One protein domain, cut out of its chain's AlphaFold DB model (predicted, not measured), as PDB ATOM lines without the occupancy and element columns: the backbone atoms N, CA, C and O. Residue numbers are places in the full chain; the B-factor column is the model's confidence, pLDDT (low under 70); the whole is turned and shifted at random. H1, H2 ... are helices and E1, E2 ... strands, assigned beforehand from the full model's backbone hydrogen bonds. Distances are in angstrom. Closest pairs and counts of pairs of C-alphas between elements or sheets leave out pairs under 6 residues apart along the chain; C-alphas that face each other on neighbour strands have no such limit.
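What this domain is: This is residues 79 to 83 and 206 to 315 of the 340 residues of an uncharacterized protein of Chromatiales bacterium (UniProt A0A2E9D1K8). Four helices, H2, H3, H5 and H6, make a small up-and-down bundle, each running against the one before it, with the strand hairpin E1 and E2 packed on H6. Residues 206 to 214 of the long H2 stick out as an arm, H4 slants across one end of H3, H5 and H6, and H1 packs on H5 and H6. The printed part has 115 residues with six named helices, then two antiparallel strands, and is mostly helix. It is compact, radius of gyration of the C-alphas 15.3 A, and spans 61 by 27 by 20 A; the body without the arm spans 47 by 27 by 20 A.

Where its parts are: H1, residues 79 to 83, begins at C-alpha 79 (234.228, 240.402, 250.823). H2, residues 206 to 231, is 38.5 A long from C-alpha 206 (257.358, 227.279, 218.139). H3 is residues 233 to 246, 20.3 A; H4, 250 to 258; H5, 261 to 270; H6, 276 to 290, 20.7 A. E1 is residues 294 to 298; E2, 308 to 312, ends at C-alpha 312 (240.232, 253.131, 248.286).

How they stand to each other: H2, with residues 225 to 230 alone, touches H3 in a helical hairpin, closest C-alphas Val 229 and Ala 236, 4.0 A, at a shallow tilt of 32 degrees. H3 touches H6, C-alphas of Val 244 and Leu 285 closest at 5.5 A. H5 and H6 form a hairpin at 43 degrees, a steep tilt, C-alphas of Ala 265 and Ala 282 closest at 5.1 A. H3 and H4 only just touch, with 3 pairs of C-alphas within 8 A. H1 touches H5, C-alphas of Ala 82 and Ala 262 closest at 5.8 A. In the hairpin E1 and E2, N 296 and O 310 are within hydrogen-bond range at 2.9 A. Every O i to N i+4 pair is within range in H1, H3, H5 and H6, but 21 of 22 in H2 and 3 of 5 in H4.

The domain as a whole: The C-alphas of Ala 206 and Thr 303, the two farthest apart, are 61.5 A apart. Residues 84 to 205 are not printed; C-alphas 83 and 206 are 37.7 A apart across this cut. Of the links printed whole, none is long. Residues 206 to 217 and 303 to 306 have pLDDT under 70.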
ATOM      1  N   GLU A  79     234.638 241.762 251.193       80.31
ATOM      2  CA  GLU A  79     234.228 240.402 250.823       80.31
ATOM      3  C   GLU A  79     233.472 240.381 249.497       80.31
ATOM      4  O   GLU A  79     233.801 239.600 248.603       80.31
ATOM      5  N   ASP A  80     232.521 241.300 249.341       79.44
ATOM      6  CA  ASP A  80     231.745 241.464 248.118       79.44
ATOM      7  C   ASP A  80     232.641 241.870 246.938       79.44
ATOM      8  O   ASP A  80     232.454 241.398 245.817       79.44
ATOM      9  N   GLY A  81     233.673 242.682 247.180       75.56
ATOM     10  CA  GLY A  81     234.661 243.084 246.185       75.56
ATOM     11  C   GLY A  81     235.488 241.896 245.692       75.56
ATOM     12  O   GLY A  81     235.625 241.695 244.484       75.56
ATOM     13  N   ALA A  82     235.981 241.058 246.608       77.50
ATOM     14  CA  ALA A  82     236.682 239.824 246.254       77.50
ATOM     15  C   ALA A  82     235.760 238.819 245.534       77.50
ATOM     16  O   ALA A  82     236.182 238.171 244.570       77.50
ATOM     17  N   ALA A  83     234.497 238.715 245.955       81.19
ATOM     18  CA  ALA A  83     233.496 237.871 245.310       81.19
ATOM     19  C   ALA A  83     233.157 238.359 243.893       81.19
ATOM     20  O   ALA A  83     233.041 237.549 242.971       81.19
ATOM     21  N   ALA A 206     256.312 226.758 217.262       51.00
ATOM     22  CA  ALA A 206     257.358 227.279 218.139       51.00
ATOM     23  C   ALA A 206     256.900 228.532 218.911       51.00
ATOM     24  O   ALA A 206     257.173 228.650 220.102       51.00
ATOM     25  N   GLU A 207     256.142 229.438 218.282       50.66
ATOM     26  CA  GLU A 207     255.589 230.619 218.972       50.66
ATOM     27  C   GLU A 207     254.516 230.249 220.012       50.66
ATOM     28  O   GLU A 207     254.476 230.831 221.099       50.66
ATOM     29  N   ALA A 208     253.684 229.238 219.730       49.78
ATOM     30  CA  ALA A 208     252.676 228.752 220.673       49.78
ATOM     31  C   ALA A 208     253.296 228.059 221.905       49.78
ATOM     32  O   ALA A 208     252.803 228.218 223.024       49.78
ATOM     33  N   GLU A 209     254.399 227.325 221.729       49.09
ATOM     34  CA  GLU A 209     255.122 226.669 222.826       49.09
ATOM     35  C   GLU A 209     255.877 227.686 223.704       49.09
ATOM     36  O   GLU A 209     255.833 227.609 224.936       49.09
ATOM     37  N   VAL A 210     256.467 228.721 223.094       53.28
ATOM     38  CA  VAL A 210     257.100 229.833 223.825       53.28
ATOM     39  C   VAL A 210     256.062 230.623 224.636       53.28
ATOM     40  O   VAL A 210     256.302 230.898 225.814       53.28
ATOM     41  N   ALA A 211     254.876 230.899 224.084       50.16
ATOM     42  CA  ALA A 211     253.789 231.550 224.823       50.16
ATOM     43  C   ALA A 211     253.289 230.701 226.013       50.16
ATOM     44  O   ALA A 211     253.064 231.228 227.105       50.16
ATOM     45  N   SER A 212     253.179 229.379 225.847       49.62
ATOM     46  CA  SER A 212     252.767 228.460 226.922       49.62
ATOM     47  C   SER A 212     253.798 228.372 228.058       49.62
ATOM     48  O   SER A 212     253.433 228.334 229.241       49.62
ATOM     49  N   SER A 213     255.091 228.408 227.722       48.03
ATOM     50  CA  SER A 213     256.173 228.398 228.711       48.03
ATOM     51  C   SER A 213     256.229 229.691 229.539       48.03
ATOM     52  O   SER A 213     256.394 229.624 230.760       48.03
ATOM     53  N   HIS A 214     255.981 230.852 228.918       54.66
ATOM     54  CA  HIS A 214     255.890 232.134 229.619       54.66
ATOM     55  C   HIS A 214     254.699 232.183 230.586       54.66
ATOM     56  O   HIS A 214     254.867 232.583 231.736       54.66
ATOM     57  N   VAL A 215     253.521 231.704 230.173       57.09
ATOM     58  CA  VAL A 215     252.325 231.660 231.038       57.09
ATOM     59  C   VAL A 215     252.527 230.715 232.232       57.09
ATOM     60  O   VAL A 215     252.135 231.033 233.356       57.09
ATOM     61  N   SER A 216     253.202 229.582 232.020       57.56
ATOM     62  CA  SER A 216     253.506 228.613 233.084       57.56
ATOM     63  C   SER A 216     254.572 229.120 234.067       57.56
ATOM     64  O   SER A 216     254.498 228.829 235.264       57.56
ATOM     65  N   GLY A 217     255.548 229.901 233.587       66.50
ATOM     66  CA  GLY A 217     256.538 230.587 234.424       66.50
ATOM     67  C   GLY A 217     255.907 231.663 235.306       66.50
ATOM     68  O   GLY A 217     256.137 231.680 236.516       66.50
ATOM     69  N   SER A 218     255.029 232.486 234.728       73.31
ATOM     70  CA  SER A 218     254.300 233.527 235.459       73.31
ATOM     71  C   SER A 218     253.374 232.945 236.530       73.31
ATOM     72  O   SER A 218     253.290 233.491 237.623       73.31
ATOM     73  N   GLY A 219     252.728 231.800 236.281       77.50
ATOM     74  CA  GLY A 219     251.872 231.146 237.279       77.50
ATOM     75  C   GLY A 219     252.617 230.730 238.556       77.50
ATOM     76  O   GLY A 219     252.091 230.892 239.658       77.50
ATOM     77  N   ARG A 220     253.861 230.242 238.432       78.50
ATOM     78  CA  ARG A 220     254.709 229.911 239.592       78.50
ATOM     79  C   ARG A 220     255.121 231.153 240.378       78.50
ATOM     80  O   ARG A 220     255.040 231.131 241.601       78.50
ATOM     81  N   GLN A 221     255.499 232.223 239.681       88.56
ATOM     82  CA  GLN A 221     255.847 233.507 240.301       88.56
ATOM     83  C   GLN A 221     254.645 234.127 241.024       88.56
ATOM     84  O   GLN A 221     254.767 234.585 242.154       88.56
ATOM     85  N   LEU A 222     253.452 234.061 240.425       92.12
ATOM     86  CA  LEU A 222     252.216 234.507 241.068       92.12
ATOM     87  C   LEU A 222     251.910 233.707 242.338       92.12
ATOM     88  O   LEU A 222     251.517 234.292 243.341       92.12
ATOM     89  N   GLY A 223     252.120 232.387 242.326       91.75
ATOM     90  CA  GLY A 223     251.954 231.553 243.520       91.75
ATOM     91  C   GLY A 223     252.887 231.955 244.669       91.75
ATOM     92  O   GLY A 223     252.459 231.976 245.823       91.75
ATOM     93  N   GLU A 224     254.131 232.322 244.353       95.00
ATOM     94  CA  GLU A 224     255.099 232.847 245.323       95.00
ATOM     95  C   GLU A 224     254.630 234.189 245.896       95.00
ATOM     96  O   GLU A 224     254.506 234.315 247.114       95.00
ATOM     97  N   PHE A 225     254.224 235.137 245.043       95.88
ATOM     98  CA  PHE A 225     253.673 236.413 245.501       95.88
ATOM     99  C   PHE A 225     252.436 236.232 246.387       95.88
ATOM    100  O   PHE A 225     252.314 236.894 247.412       95.88
ATOM    101  N   VAL A 226     251.525 235.309 246.065       96.06
ATOM    102  CA  VAL A 226     250.341 235.045 246.903       96.06
ATOM    103  C   VAL A 226     250.732 234.526 248.291       96.06
ATOM    104  O   VAL A 226     250.128 234.931 249.288       96.06
ATOM    105  N   ALA A 227     251.744 233.658 248.377       96.00
ATOM    106  CA  ALA A 227     252.257 233.172 249.655       96.00
ATOM    107  C   ALA A 227     252.918 234.301 250.468       96.00
ATOM    108  O   ALA A 227     252.663 234.430 251.667       96.00
ATOM    109  N   GLU A 228     253.701 235.156 249.807       95.94
ATOM    110  CA  GLU A 228     254.337 236.337 250.396       95.94
ATOM    111  C   GLU A 228     253.315 237.348 250.937       95.94
ATOM    112  O   GLU A 228     253.453 237.838 252.060       95.94
ATOM    113  N   VAL A 229     252.237 237.600 250.187       96.44
ATOM    114  CA  VAL A 229     251.101 238.425 250.623       96.44
ATOM    115  C   VAL A 229     250.452 237.824 251.877       96.44
ATOM    116  O   VAL A 229     250.196 238.535 252.845       96.44
ATOM    117  N   GLY A 230     250.243 236.505 251.919       93.81
ATOM    118  CA  GLY A 230     249.649 235.828 253.079       93.81
ATOM    119  C   GLY A 230     250.503 235.891 254.354       93.81
ATOM    120  O   GLY A 230     249.953 235.921 255.463       93.81
ATOM    121  N   ALA A 231     251.830 235.948 254.202       94.31
ATOM    122  CA  ALA A 231     252.776 236.067 255.309       94.31
ATOM    123  C   ALA A 231     252.711 237.441 256.006       94.31
ATOM    124  O   ALA A 231     252.936 237.527 257.213       94.31
ATOM    125  N   GLY A 232     252.352 238.502 255.277       92.88
ATOM    126  CA  GLY A 232     252.266 239.861 255.812       92.88
ATOM    127  C   GLY A 232     253.624 240.571 255.942       92.88
ATOM    128  O   GLY A 232     254.648 240.144 255.406       92.88
ATOM    129  N   GLY A 233     253.628 241.706 256.648       94.62
ATOM    130  CA  GLY A 233     254.842 242.483 256.931       94.62
ATOM    131  C   GLY A 233     255.552 243.027 255.682       94.62
ATOM    132  O   GLY A 233     254.919 243.401 254.698       94.62
ATOM    133  N   TYR A 234     256.883 243.090 255.725       95.19
ATOM    134  CA  TYR A 234     257.696 243.645 254.633       95.19
ATOM    135  C   TYR A 234     257.638 242.799 253.351       95.19
ATOM    136  O   TYR A 234     257.672 243.335 252.246       95.19
ATOM    137  N   VAL A 235     257.534 241.479 253.510       96.56
ATOM    138  CA  VAL A 235     257.487 240.522 252.398       96.56
ATOM    139  C   VAL A 235     256.196 240.714 251.597       96.56
ATOM    140  O   VAL A 235     256.253 240.888 250.383       96.56
ATOM    141  N   ALA A 236     255.055 240.844 252.284       96.44
ATOM    142  CA  ALA A 236     253.791 241.180 251.633       96.44
ATOM    143  C   ALA A 236     253.836 242.529 250.909       96.44
ATOM    144  O   ALA A 236     253.286 242.640 249.820       96.44
ATOM    145  N   ARG A 237     254.504 243.543 251.479       96.94
ATOM    146  CA  ARG A 237     254.611 244.865 250.847       96.94
ATOM    147  C   ARG A 237     255.239 244.778 249.460       96.94
ATOM    148  O   ARG A 237     254.661 245.259 248.492       96.94
ATOM    149  N   ARG A 238     256.394 244.114 249.374       97.06
ATOM    150  CA  ARG A 238     257.116 243.915 248.113       97.06
ATOM    151  C   ARG A 238     256.265 243.136 247.107       97.06
ATOM    152  O   ARG A 238     256.151 243.552 245.962       97.06
ATOM    153  N   ALA A 239     255.638 242.045 247.542       97.31
ATOM    154  CA  ALA A 239     254.774 241.246 246.677       97.31
ATOM    155  C   ALA A 239     253.566 242.043 246.157       97.31
ATOM    156  O   ALA A 239     253.202 241.923 244.991       97.31
ATOM    157  N   LEU A 240     252.950 242.881 246.999       96.69
ATOM    158  CA  LEU A 240     251.831 243.737 246.603       96.69
ATOM    159  C   LEU A 240     252.253 244.811 245.594       96.69
ATOM    160  O   LEU A 240     251.508 245.056 244.650       96.69
ATOM    161  N   GLU A 241     253.427 245.424 245.753       96.69
ATOM    162  CA  GLU A 241     253.970 246.389 244.784       96.69
ATOM    163  C   GLU A 241     254.148 245.749 243.396       96.69
ATOM    164  O   GLU A 241     253.689 246.300 242.390       96.69
ATOM    165  N   GLU A 242     254.728 244.547 243.345       96.12
ATOM    166  CA  GLU A 242     254.904 243.789 242.101       96.12
ATOM    167  C   GLU A 242     253.555 243.372 241.493       96.12
ATOM    168  O   GLU A 242     253.327 243.537 240.294       96.12
ATOM    169  N   LEU A 243     252.613 242.895 242.314       95.31
ATOM    170  CA  LEU A 243     251.272 242.526 241.853       95.31
ATOM    171  C   LEU A 243     250.486 243.727 241.321       95.31
ATOM    172  O   LEU A 243     249.769 243.580 240.336       95.31
ATOM    173  N   VAL A 244     250.608 244.906 241.933       94.75
ATOM    174  CA  VAL A 244     249.968 246.141 241.453       94.75
ATOM    175  C   VAL A 244     250.575 246.589 240.123       94.75
ATOM    176  O   VAL A 244     249.836 246.978 239.214       94.75
ATOM    177  N   SER A 245     251.899 246.485 239.979       93.88
ATOM    178  CA  SER A 245     252.592 246.737 238.712       93.88
ATOM    179  C   SER A 245     252.072 245.802 237.614       93.88
ATOM    180  O   SER A 245     251.562 246.273 236.598       93.88
ATOM    181  N   LEU A 246     252.066 244.488 237.867       93.81
ATOM    182  CA  LEU A 246     251.551 243.477 236.937       93.81
ATOM    183  C   LEU A 246     250.061 243.669 236.634       93.81
ATOM    184  O   LEU A 246     249.634 243.532 235.492       93.81
ATOM    185  N   ALA A 247     249.254 244.044 237.626       91.25
ATOM    186  CA  ALA A 247     247.830 244.308 237.446       91.25
ATOM    187  C   ALA A 247     247.552 245.538 236.567       91.25
ATOM    188  O   ALA A 247     246.398 245.783 236.212       91.25
ATOM    189  N   SER A 248     248.552 246.327 236.178       87.50
ATOM    190  CA  SER A 248     248.357 247.362 235.160       87.50
ATOM    191  C   SER A 248     248.059 246.750 233.787       87.50
ATOM    192  O   SER A 248     247.232 247.303 233.054       87.50
ATOM    193  N   ASP A 249     248.604 245.563 233.501       87.31
ATOM    194  CA  ASP A 249     248.398 244.845 232.247       87.31
ATOM    195  C   ASP A 249     247.088 244.035 232.264       87.31
ATOM    196  O   ASP A 249     246.873 243.198 233.148       87.31
ATOM    197  N   PRO A 250     246.196 244.209 231.270       81.44
ATOM    198  CA  PRO A 250     244.892 243.543 231.262       81.44
ATOM    199  C   PRO A 250     245.005 242.013 231.188       81.44
ATOM    200  O   PRO A 250     244.209 241.316 231.811       81.44
ATOM    201  N   GLY A 251     246.016 241.484 230.489       82.12
ATOM    202  CA  GLY A 251     246.262 240.040 230.409       82.12
ATOM    203  C   GLY A 251     246.764 239.427 231.720       82.12
ATOM    204  O   GLY A 251     246.478 238.267 232.003       82.12
ATOM    205  N   ALA A 252     247.470 240.199 232.549       88.06
ATOM    206  CA  ALA A 252     247.951 239.732 233.847       88.06
ATOM    207  C   ALA A 252     246.864 239.810 234.929       88.06
ATOM    208  O   ALA A 252     246.865 238.988 235.845       88.06
ATOM    209  N   ARG A 253     245.889 240.727 234.818       89.00
ATOM    210  CA  ARG A 253     244.768 240.831 235.777       89.00
ATOM    211  C   ARG A 253     243.985 239.531 235.924       89.00
ATOM    212  O   ARG A 253     243.681 239.140 237.048       89.00
ATOM    213  N   SER A 254     243.685 238.855 234.815       86.31
ATOM    214  CA  SER A 254     242.944 237.588 234.840       86.31
ATOM    215  C   SER A 254     243.746 236.468 235.500       86.31
ATOM    216  O   SER A 254     243.203 235.717 236.312       86.31
ATOM    217  N   ALA A 255     245.054 236.407 235.241       89.25
ATOM    218  CA  ALA A 255     245.956 235.471 235.904       89.25
ATOM    219  C   ALA A 255     246.066 235.749 237.417       89.25
ATOM    220  O   ALA A 255     245.980 234.822 238.225       89.25
ATOM    221  N   ILE A 256     246.182 237.019 237.817       92.38
ATOM    222  CA  ILE A 256     246.231 237.437 239.227       92.38
ATOM    223  C   ILE A 256     244.920 237.089 239.938       92.38
ATOM    224  O   ILE A 256     244.941 236.532 241.036       92.38
ATOM    225  N   ALA A 257     243.771 237.355 239.322       88.50
ATOM    226  CA  ALA A 257     242.484 237.028 239.919       88.50
ATOM    227  C   ALA A 257     242.273 235.517 240.082       88.50
ATOM    228  O   ALA A 257     241.783 235.074 241.124       88.50
ATOM    229  N   ALA A 258     242.704 234.720 239.099       87.56
ATOM    230  CA  ALA A 258     242.662 233.262 239.170       87.56
ATOM    231  C   ALA A 258     243.632 232.682 240.217       87.56
ATOM    232  O   ALA A 258     243.348 231.637 240.797       87.56
ATOM    233  N   SER A 259     244.750 233.365 240.501       89.75
ATOM    234  CA  SER A 259     245.764 232.907 241.468       89.75
ATOM    235  C   SER A 259     245.301 232.917 242.933       89.75
ATOM    236  O   SER A 259     245.959 232.340 243.795       89.75
ATOM    237  N   GLY A 260     244.178 233.577 243.238       90.62
ATOM    238  CA  GLY A 260     243.682 233.743 244.605       90.62
ATOM    239  C   GLY A 260     244.251 234.958 245.346       90.62
ATOM    240  O   GLY A 260     243.846 235.204 246.483       90.62
ATOM    241  N   ALA A 261     245.099 235.768 244.700       93.25
ATOM    242  CA  ALA A 261     245.669 236.994 245.267       93.25
ATOM    243  C   ALA A 261     244.611 237.943 245.853       93.25
ATOM    244  O   ALA A 261     244.805 238.485 246.938       93.25
ATOM    245  N   ALA A 262     243.459 238.086 245.185       94.06
ATOM    246  CA  ALA A 262     242.357 238.921 245.663       94.06
ATOM    247  C   ALA A 262     241.825 238.462 247.035       94.06
ATOM    248  O   ALA A 262     241.568 239.278 247.915       94.06
ATOM    249  N   ARG A 263     241.711 237.146 247.254       94.25
ATOM    250  CA  ARG A 263     241.234 236.602 248.532       94.25
ATOM    251  C   ARG A 263     242.247 236.858 249.647       94.25
ATOM    252  O   ARG A 263     241.862 237.270 250.735       94.25
ATOM    253  N   THR A 264     243.530 236.649 249.367       95.94
ATOM    254  CA  THR A 264     244.600 236.884 250.344       95.94
ATOM    255  C   THR A 264     244.730 238.370 250.691       95.94
ATOM    256  O   THR A 264     244.871 238.713 251.863       95.94
ATOM    257  N   ALA A 265     244.598 239.260 249.703       95.25
ATOM    258  CA  ALA A 265     244.562 240.708 249.907       95.25
ATOM    259  C   ALA A 265     243.356 241.144 250.761       95.25
ATOM    260  O   ALA A 265     243.514 241.940 251.683       95.25
ATOM    261  N   ALA A 266     242.172 240.566 250.526       93.81
ATOM    262  CA  ALA A 266     240.986 240.804 251.352       93.81
ATOM    263  C   ALA A 266     241.201 240.382 252.816       93.81
ATOM    264  O   ALA A 266     240.871 241.126 253.735       93.81
ATOM    265  N   THR A 267     241.829 239.223 253.045       93.06
ATOM    266  CA  THR A 267     242.179 238.772 254.404       93.06
ATOM    267  C   THR A 267     243.190 239.705 255.082       93.06
ATOM    268  O   THR A 267     243.109 239.925 256.289       93.06
ATOM    269  N   LEU A 268     244.139 240.271 254.330       93.38
ATOM    270  CA  LEU A 268     245.081 241.271 254.846       93.38
ATOM    271  C   LEU A 268     244.381 242.561 255.283       93.38
ATOM    272  O   LEU A 268     244.735 243.100 256.329       93.38
ATOM    273  N   LEU A 269     243.395 243.028 254.510       92.25
ATOM    274  CA  LEU A 269     242.614 244.225 254.833       92.25
ATOM    275  C   LEU A 269     241.812 244.066 256.122       92.25
ATOM    276  O   LEU A 269     241.764 244.994 256.915       92.25
ATOM    277  N   GLN A 270     241.225 242.892 256.354       90.44
ATOM    278  CA  GLN A 270     240.409 242.621 257.547       90.44
ATOM    279  C   GLN A 270     241.240 242.349 258.814       90.44
ATOM    280  O   GLN A 270     240.702 242.284 259.918       90.44
ATOM    281  N   ARG A 271     242.559 242.165 258.690       89.94
ATOM    282  CA  ARG A 271     243.442 241.877 259.825       89.94
ATOM    283  C   ARG A 271     243.797 243.154 260.595       89.94
ATOM    284  O   ARG A 271     244.404 244.074 260.055       89.94
ATOM    285  N   THR A 272     243.529 243.147 261.901       85.06
ATOM    286  CA  THR A 272     243.836 244.251 262.836       85.06
ATOM    287  C   THR A 272     245.330 244.534 263.004       85.06
ATOM    288  O   THR A 272     245.706 245.664 263.296       85.06
ATOM    289  N   GLY A 273     246.188 243.529 262.805       87.00
ATOM    290  CA  GLY A 273     247.647 243.649 262.922       87.00
ATOM    291  C   GLY A 273     248.379 244.015 261.627       87.00
ATOM    292  O   GLY A 273     249.610 243.979 261.606       87.00
ATOM    293  N   THR A 274     247.662 244.293 260.536       91.25
ATOM    294  CA  THR A 274     248.281 244.667 259.259       91.25
ATOM    295  C   THR A 274     248.720 246.131 259.285       91.25
ATOM    296  O   THR A 274     247.967 246.997 259.721       91.25
ATOM    297  N   ASP A 275     249.930 246.409 258.788       91.81
ATOM    298  CA  ASP A 275     250.423 247.781 258.624       91.81
ATOM    299  C   ASP A 275     249.563 248.582 257.636       91.81
ATOM    300  O   ASP A 275     249.113 248.045 256.622       91.81
ATOM    301  N   GLU A 276     249.403 249.880 257.893       90.88
ATOM    302  CA  GLU A 276     248.608 250.785 257.055       90.88
ATOM    303  C   GLU A 276     249.054 250.760 255.592       90.88
ATOM    304  O   GLU A 276     248.234 250.654 254.685       90.88
ATOM    305  N   THR A 277     250.368 250.769 255.355       93.62
ATOM    306  CA  THR A 277     250.933 250.763 254.000       93.62
ATOM    307  C   THR A 277     250.518 249.512 253.229       93.62
ATOM    308  O   THR A 277     250.200 249.569 252.041       93.62
ATOM    309  N   ASN A 278     250.504 248.363 253.908       95.38
ATOM    310  CA  ASN A 278     250.119 247.096 253.302       95.38
ATOM    311  C   ASN A 278     248.616 247.031 253.037       95.38
ATOM    312  O   ASN A 278     248.214 246.449 252.029       95.38
ATOM    313  N   ARG A 279     247.792 247.624 253.911       93.19
ATOM    314  CA  ARG A 279     246.346 247.727 253.685       93.19
ATOM    315  C   ARG A 279     246.038 248.616 252.482       93.19
ATOM    316  O   ARG A 279     245.362 248.150 251.569       93.19
ATOM    317  N   ALA A 280     246.682 249.777 252.374       92.75
ATOM    318  CA  ALA A 280     246.545 250.664 251.217       92.75
ATOM    319  C   ALA A 280     246.920 249.989 249.894       92.75
ATOM    320  O   ALA A 280     246.205 250.112 248.893       92.75
ATOM    321  N   LEU A 281     248.014 249.222 249.878       95.50
ATOM    322  CA  LEU A 281     248.420 248.457 248.698       95.50
ATOM    323  C   LEU A 281     247.446 247.312 248.377       95.50
ATOM    324  O   LEU A 281     247.104 247.110 247.212       95.50
ATOM    325  N   ALA A 282     246.962 246.587 249.387       95.69
ATOM    326  CA  ALA A 282     245.983 245.517 249.209       95.69
ATOM    327  C   ALA A 282     244.636 246.051 248.690       95.69
ATOM    328  O   ALA A 282     244.058 245.474 247.767       95.69
ATOM    329  N   GLY A 283     244.172 247.182 249.226       94.56
ATOM    330  CA  GLY A 283     242.992 247.890 248.738       94.56
ATOM    331  C   GLY A 283     243.179 248.367 247.302       94.56
ATOM    332  O   GLY A 283     242.330 248.102 246.456       94.56
ATOM    333  N   SER A 284     244.337 248.951 246.982       94.00
ATOM    334  CA  SER A 284     244.671 249.375 245.615       94.00
ATOM    335  C   SER A 284     244.645 248.213 244.621       94.00
ATOM    336  O   SER A 284     244.077 248.345 243.535       94.00
ATOM    337  N   LEU A 285     245.207 247.058 244.991       95.12
ATOM    338  CA  LEU A 285     245.170 245.851 244.167       95.12
ATOM    339  C   LEU A 285     243.727 245.385 243.925       95.12
ATOM    340  O   LEU A 285     243.347 245.123 242.785       95.12
ATOM    341  N   LEU A 286     242.904 245.317 244.973       93.75
ATOM    342  CA  LEU A 286     241.504 244.908 244.850       93.75
ATOM    343  C   LEU A 286     240.689 245.874 243.993       93.75
ATOM    344  O   LEU A 286     239.954 245.422 243.121       93.75
ATOM    345  N   THR A 287     240.858 247.181 244.173       92.31
ATOM    346  CA  THR A 287     240.209 248.214 243.357       92.31
ATOM    347  C   THR A 287     240.662 248.159 241.894       92.31
ATOM    348  O   THR A 287     239.865 248.387 240.982       92.31
ATOM    349  N   LEU A 288     241.928 247.818 241.627       91.44
ATOM    350  CA  LEU A 288     242.425 247.622 240.262       91.44
ATOM    351  C   LEU A 288     241.796 246.408 239.574       91.44
ATOM    352  O   LEU A 288     241.499 246.495 238.378       91.44
ATOM    353  N   LEU A 289     241.600 245.313 240.317       91.44
ATOM    354  CA  LEU A 289     241.005 244.070 239.824       91.44
ATOM    355  C   LEU A 289     239.482 244.159 239.686       91.44
ATOM    356  O   LEU A 289     238.930 243.643 238.719       91.44
ATOM    357  N   SER A 290     238.801 244.793 240.642       88.88
ATOM    358  CA  SER A 290     237.338 244.897 240.677       88.88
ATOM    359  C   SER A 290     236.810 246.049 239.823       88.88
ATOM    360  O   SER A 290     235.680 245.995 239.347       88.88
ATOM    361  N   GLY A 291     237.616 247.100 239.642       85.06
ATOM    362  CA  GLY A 291     237.190 248.347 239.014       85.06
ATOM    363  C   GLY A 291     236.230 249.180 239.868       85.06
ATOM    364  O   GLY A 291     235.752 250.203 239.386       85.06
ATOM    365  N   MET A 292     235.962 248.780 241.114       83.75
ATOM    366  CA  MET A 292     234.979 249.409 241.999       83.75
ATOM    367  C   MET A 292     235.638 250.019 243.238       83.75
ATOM    368  O   MET A 292     236.667 249.510 243.700       83.75
ATOM    369  N   PRO A 293     235.056 251.095 243.795       87.31
ATOM    370  CA  PRO A 293     235.485 251.629 245.079       87.31
ATOM    371  C   PRO A 293     235.312 250.585 246.181       87.31
ATOM    372  O   PRO A 293     234.296 249.889 246.254       87.31
ATOM    373  N   LEU A 294     236.340 250.485 247.018       90.50
ATOM    374  CA  LEU A 294     236.433 249.515 248.098       90.50
ATOM    375  C   LEU A 294     236.423 250.254 249.432       90.50
ATOM    376  O   LEU A 294     237.218 251.175 249.628       90.50
ATOM    377  N   ALA A 295     235.560 249.821 250.345       89.88
ATOM    378  CA  ALA A 295     235.587 250.252 251.736       89.88
ATOM    379  C   ALA A 295     235.960 249.063 252.628       89.88
ATOM    380  O   ALA A 295     235.319 248.009 252.575       89.88
ATOM    381  N   ALA A 296     237.008 249.232 253.429       87.81
ATOM    382  CA  ALA A 296     237.442 248.280 254.437       87.81
ATOM    383  C   ALA A 296     237.308 248.914 255.819       87.81
ATOM    384  O   ALA A 296     237.820 250.003 256.057       87.81
ATOM    385  N   GLU A 297     236.631 248.228 256.732       88.12
ATOM    386  CA  GLU A 297     236.572 248.614 258.136       88.12
ATOM    387  C   GLU A 297     237.323 247.578 258.963       88.12
ATOM    388  O   GLU A 297     237.126 246.372 258.808       88.12
ATOM    389  N   VAL A 298     238.181 248.063 259.855       85.38
ATOM    390  CA  VAL A 298     238.886 247.235 260.825       85.38
ATOM    391  C   VAL A 298     238.582 247.773 262.210       85.38
ATOM    392  O   VAL A 298     238.987 248.882 262.556       85.38
ATOM    393  N   SER A 299     237.882 246.978 263.013       79.62
ATOM    394  CA  SER A 299     237.586 247.290 264.406       79.62
ATOM    395  C   SER A 299     238.433 246.427 265.345       79.62
ATOM    396  O   SER A 299     238.690 245.249 265.104       79.62
ATOM    397  N   SER A 300     238.921 247.040 266.424       72.06
ATOM    398  CA  SER A 300     239.629 246.323 267.484       72.06
ATOM    399  C   SER A 300     238.618 245.593 268.366       72.06
ATOM    400  O   SER A 300     237.808 246.232 269.040       72.06
ATOM    401  N   GLU A 301     238.698 244.261 268.403       73.94
ATOM    402  CA  GLU A 301     237.816 243.407 269.215       73.94
ATOM    403  C   GLU A 301     237.896 243.722 270.718       73.94
ATOM    404  O   GLU A 301     236.923 243.545 271.446       73.94
ATOM    405  N   ILE A 302     239.051 244.205 271.194       71.50
ATOM    406  CA  ILE A 302     239.298 244.436 272.625       71.50
ATOM    407  C   ILE A 302     238.645 245.736 273.100       71.50
ATOM    408  O   ILE A 302     238.128 245.799 274.214       71.50
ATOM    409  N   THR A 303     238.700 246.793 272.290       69.06
ATOM    410  CA  THR A 303     238.262 248.130 272.711       69.06
ATOM    411  C   THR A 303     236.887 248.497 272.179       69.06
ATOM    412  O   THR A 303     236.252 249.379 272.754       69.06
ATOM    413  N   GLY A 304     236.434 247.894 271.072       67.62
ATOM    414  CA  GLY A 304     235.208 248.286 270.361       67.62
ATOM    415  C   GLY A 304     235.209 249.734 269.842       67.62
ATOM    416  O   GLY A 304     234.315 250.135 269.107       67.62
ATOM    417  N   SER A 305     236.222 250.525 270.203       59.91
ATOM    418  CA  SER A 305     236.454 251.907 269.815       59.91
ATOM    419  C   SER A 305     237.841 252.002 269.177       59.91
ATOM    420  O   SER A 305     238.801 251.380 269.643       59.91
ATOM    421  N   GLY A 306     237.919 252.716 268.053       64.81
ATOM    422  CA  GLY A 306     239.086 252.728 267.162       64.81
ATOM    423  C   GLY A 306     238.869 252.004 265.831       64.81
ATOM    424  O   GLY A 306     239.843 251.558 265.235       64.81
ATOM    425  N   GLY A 307     237.615 251.864 265.380       73.50
ATOM    426  CA  GLY A 307     237.316 251.416 264.021       73.50
ATOM    427  C   GLY A 307     237.995 252.334 263.010       73.50
ATOM    428  O   GLY A 307     237.726 253.536 262.985       73.50
ATOM    429  N   GLN A 308     238.912 251.783 262.223       80.19
ATOM    430  CA  GLN A 308     239.539 252.493 261.121       80.19
ATOM    431  C   GLN A 308     238.825 252.096 259.838       80.19
ATOM    432  O   GLN A 308     238.738 250.911 259.516       80.19
ATOM    433  N   VAL A 309     238.319 253.097 259.123       84.81
ATOM    434  CA  VAL A 309     237.720 252.912 257.804       84.81
ATOM    435  C   VAL A 309     238.721 253.387 256.768       84.81
ATOM    436  O   VAL A 309     239.118 254.552 256.758       84.81
ATOM    437  N   GLU A 310     239.126 252.475 255.900       86.81
ATOM    438  CA  GLU A 310     239.955 252.762 254.748       86.81
ATOM    439  C   GLU A 310     239.097 252.693 253.488       86.81
ATOM    440  O   GLU A 310     238.453 251.684 253.196       86.81
ATOM    441  N   VAL A 311     239.072 253.796 252.742       88.31
ATOM    442  CA  VAL A 311     238.322 253.904 251.491       88.31
ATOM    443  C   VAL A 311     239.315 254.083 250.357       88.31
ATOM    444  O   VAL A 311     239.985 255.112 250.262       88.31
ATOM    445  N   VAL A 312     239.389 253.086 249.478       88.25
ATOM    446  CA  VAL A 312     240.232 253.131 248.286       88.25
ATOM    447  C   VAL A 312     239.353 253.363 247.068       88.25
ATOM    448  O   VAL A 312     238.518 252.538 246.688       88.25
ATOM    449  N   LEU A 313     239.553 254.523 246.450       86.06
ATOM    450  CA  LEU A 313     238.834 254.930 245.253       86.06
ATOM    451  C   LEU A 313     239.701 254.660 244.016       86.06
ATOM    452  O   LEU A 313     240.886 255.010 244.008       86.06
ATOM    453  N   PRO A 314     239.136 254.084 242.941       82.69
ATOM    454  CA  PRO A 314     239.832 254.036 241.672       82.69
ATOM    455  C   PRO A 314     240.009 255.455 241.125       82.69
ATOM    456  O   PRO A 314     239.389 256.414 241.592       82.69
ATOM    457  N   ARG A 315     240.831 255.590 240.076       79.69
ATOM    458  CA  ARG A 315     240.947 256.858 239.338       79.69
ATOM    459  C   ARG A 315     239.532 257.380 239.034       79.69
ATOM    460  O   ARG A 315     238.733 256.584 238.538       79.69
TER     461      ARG A 315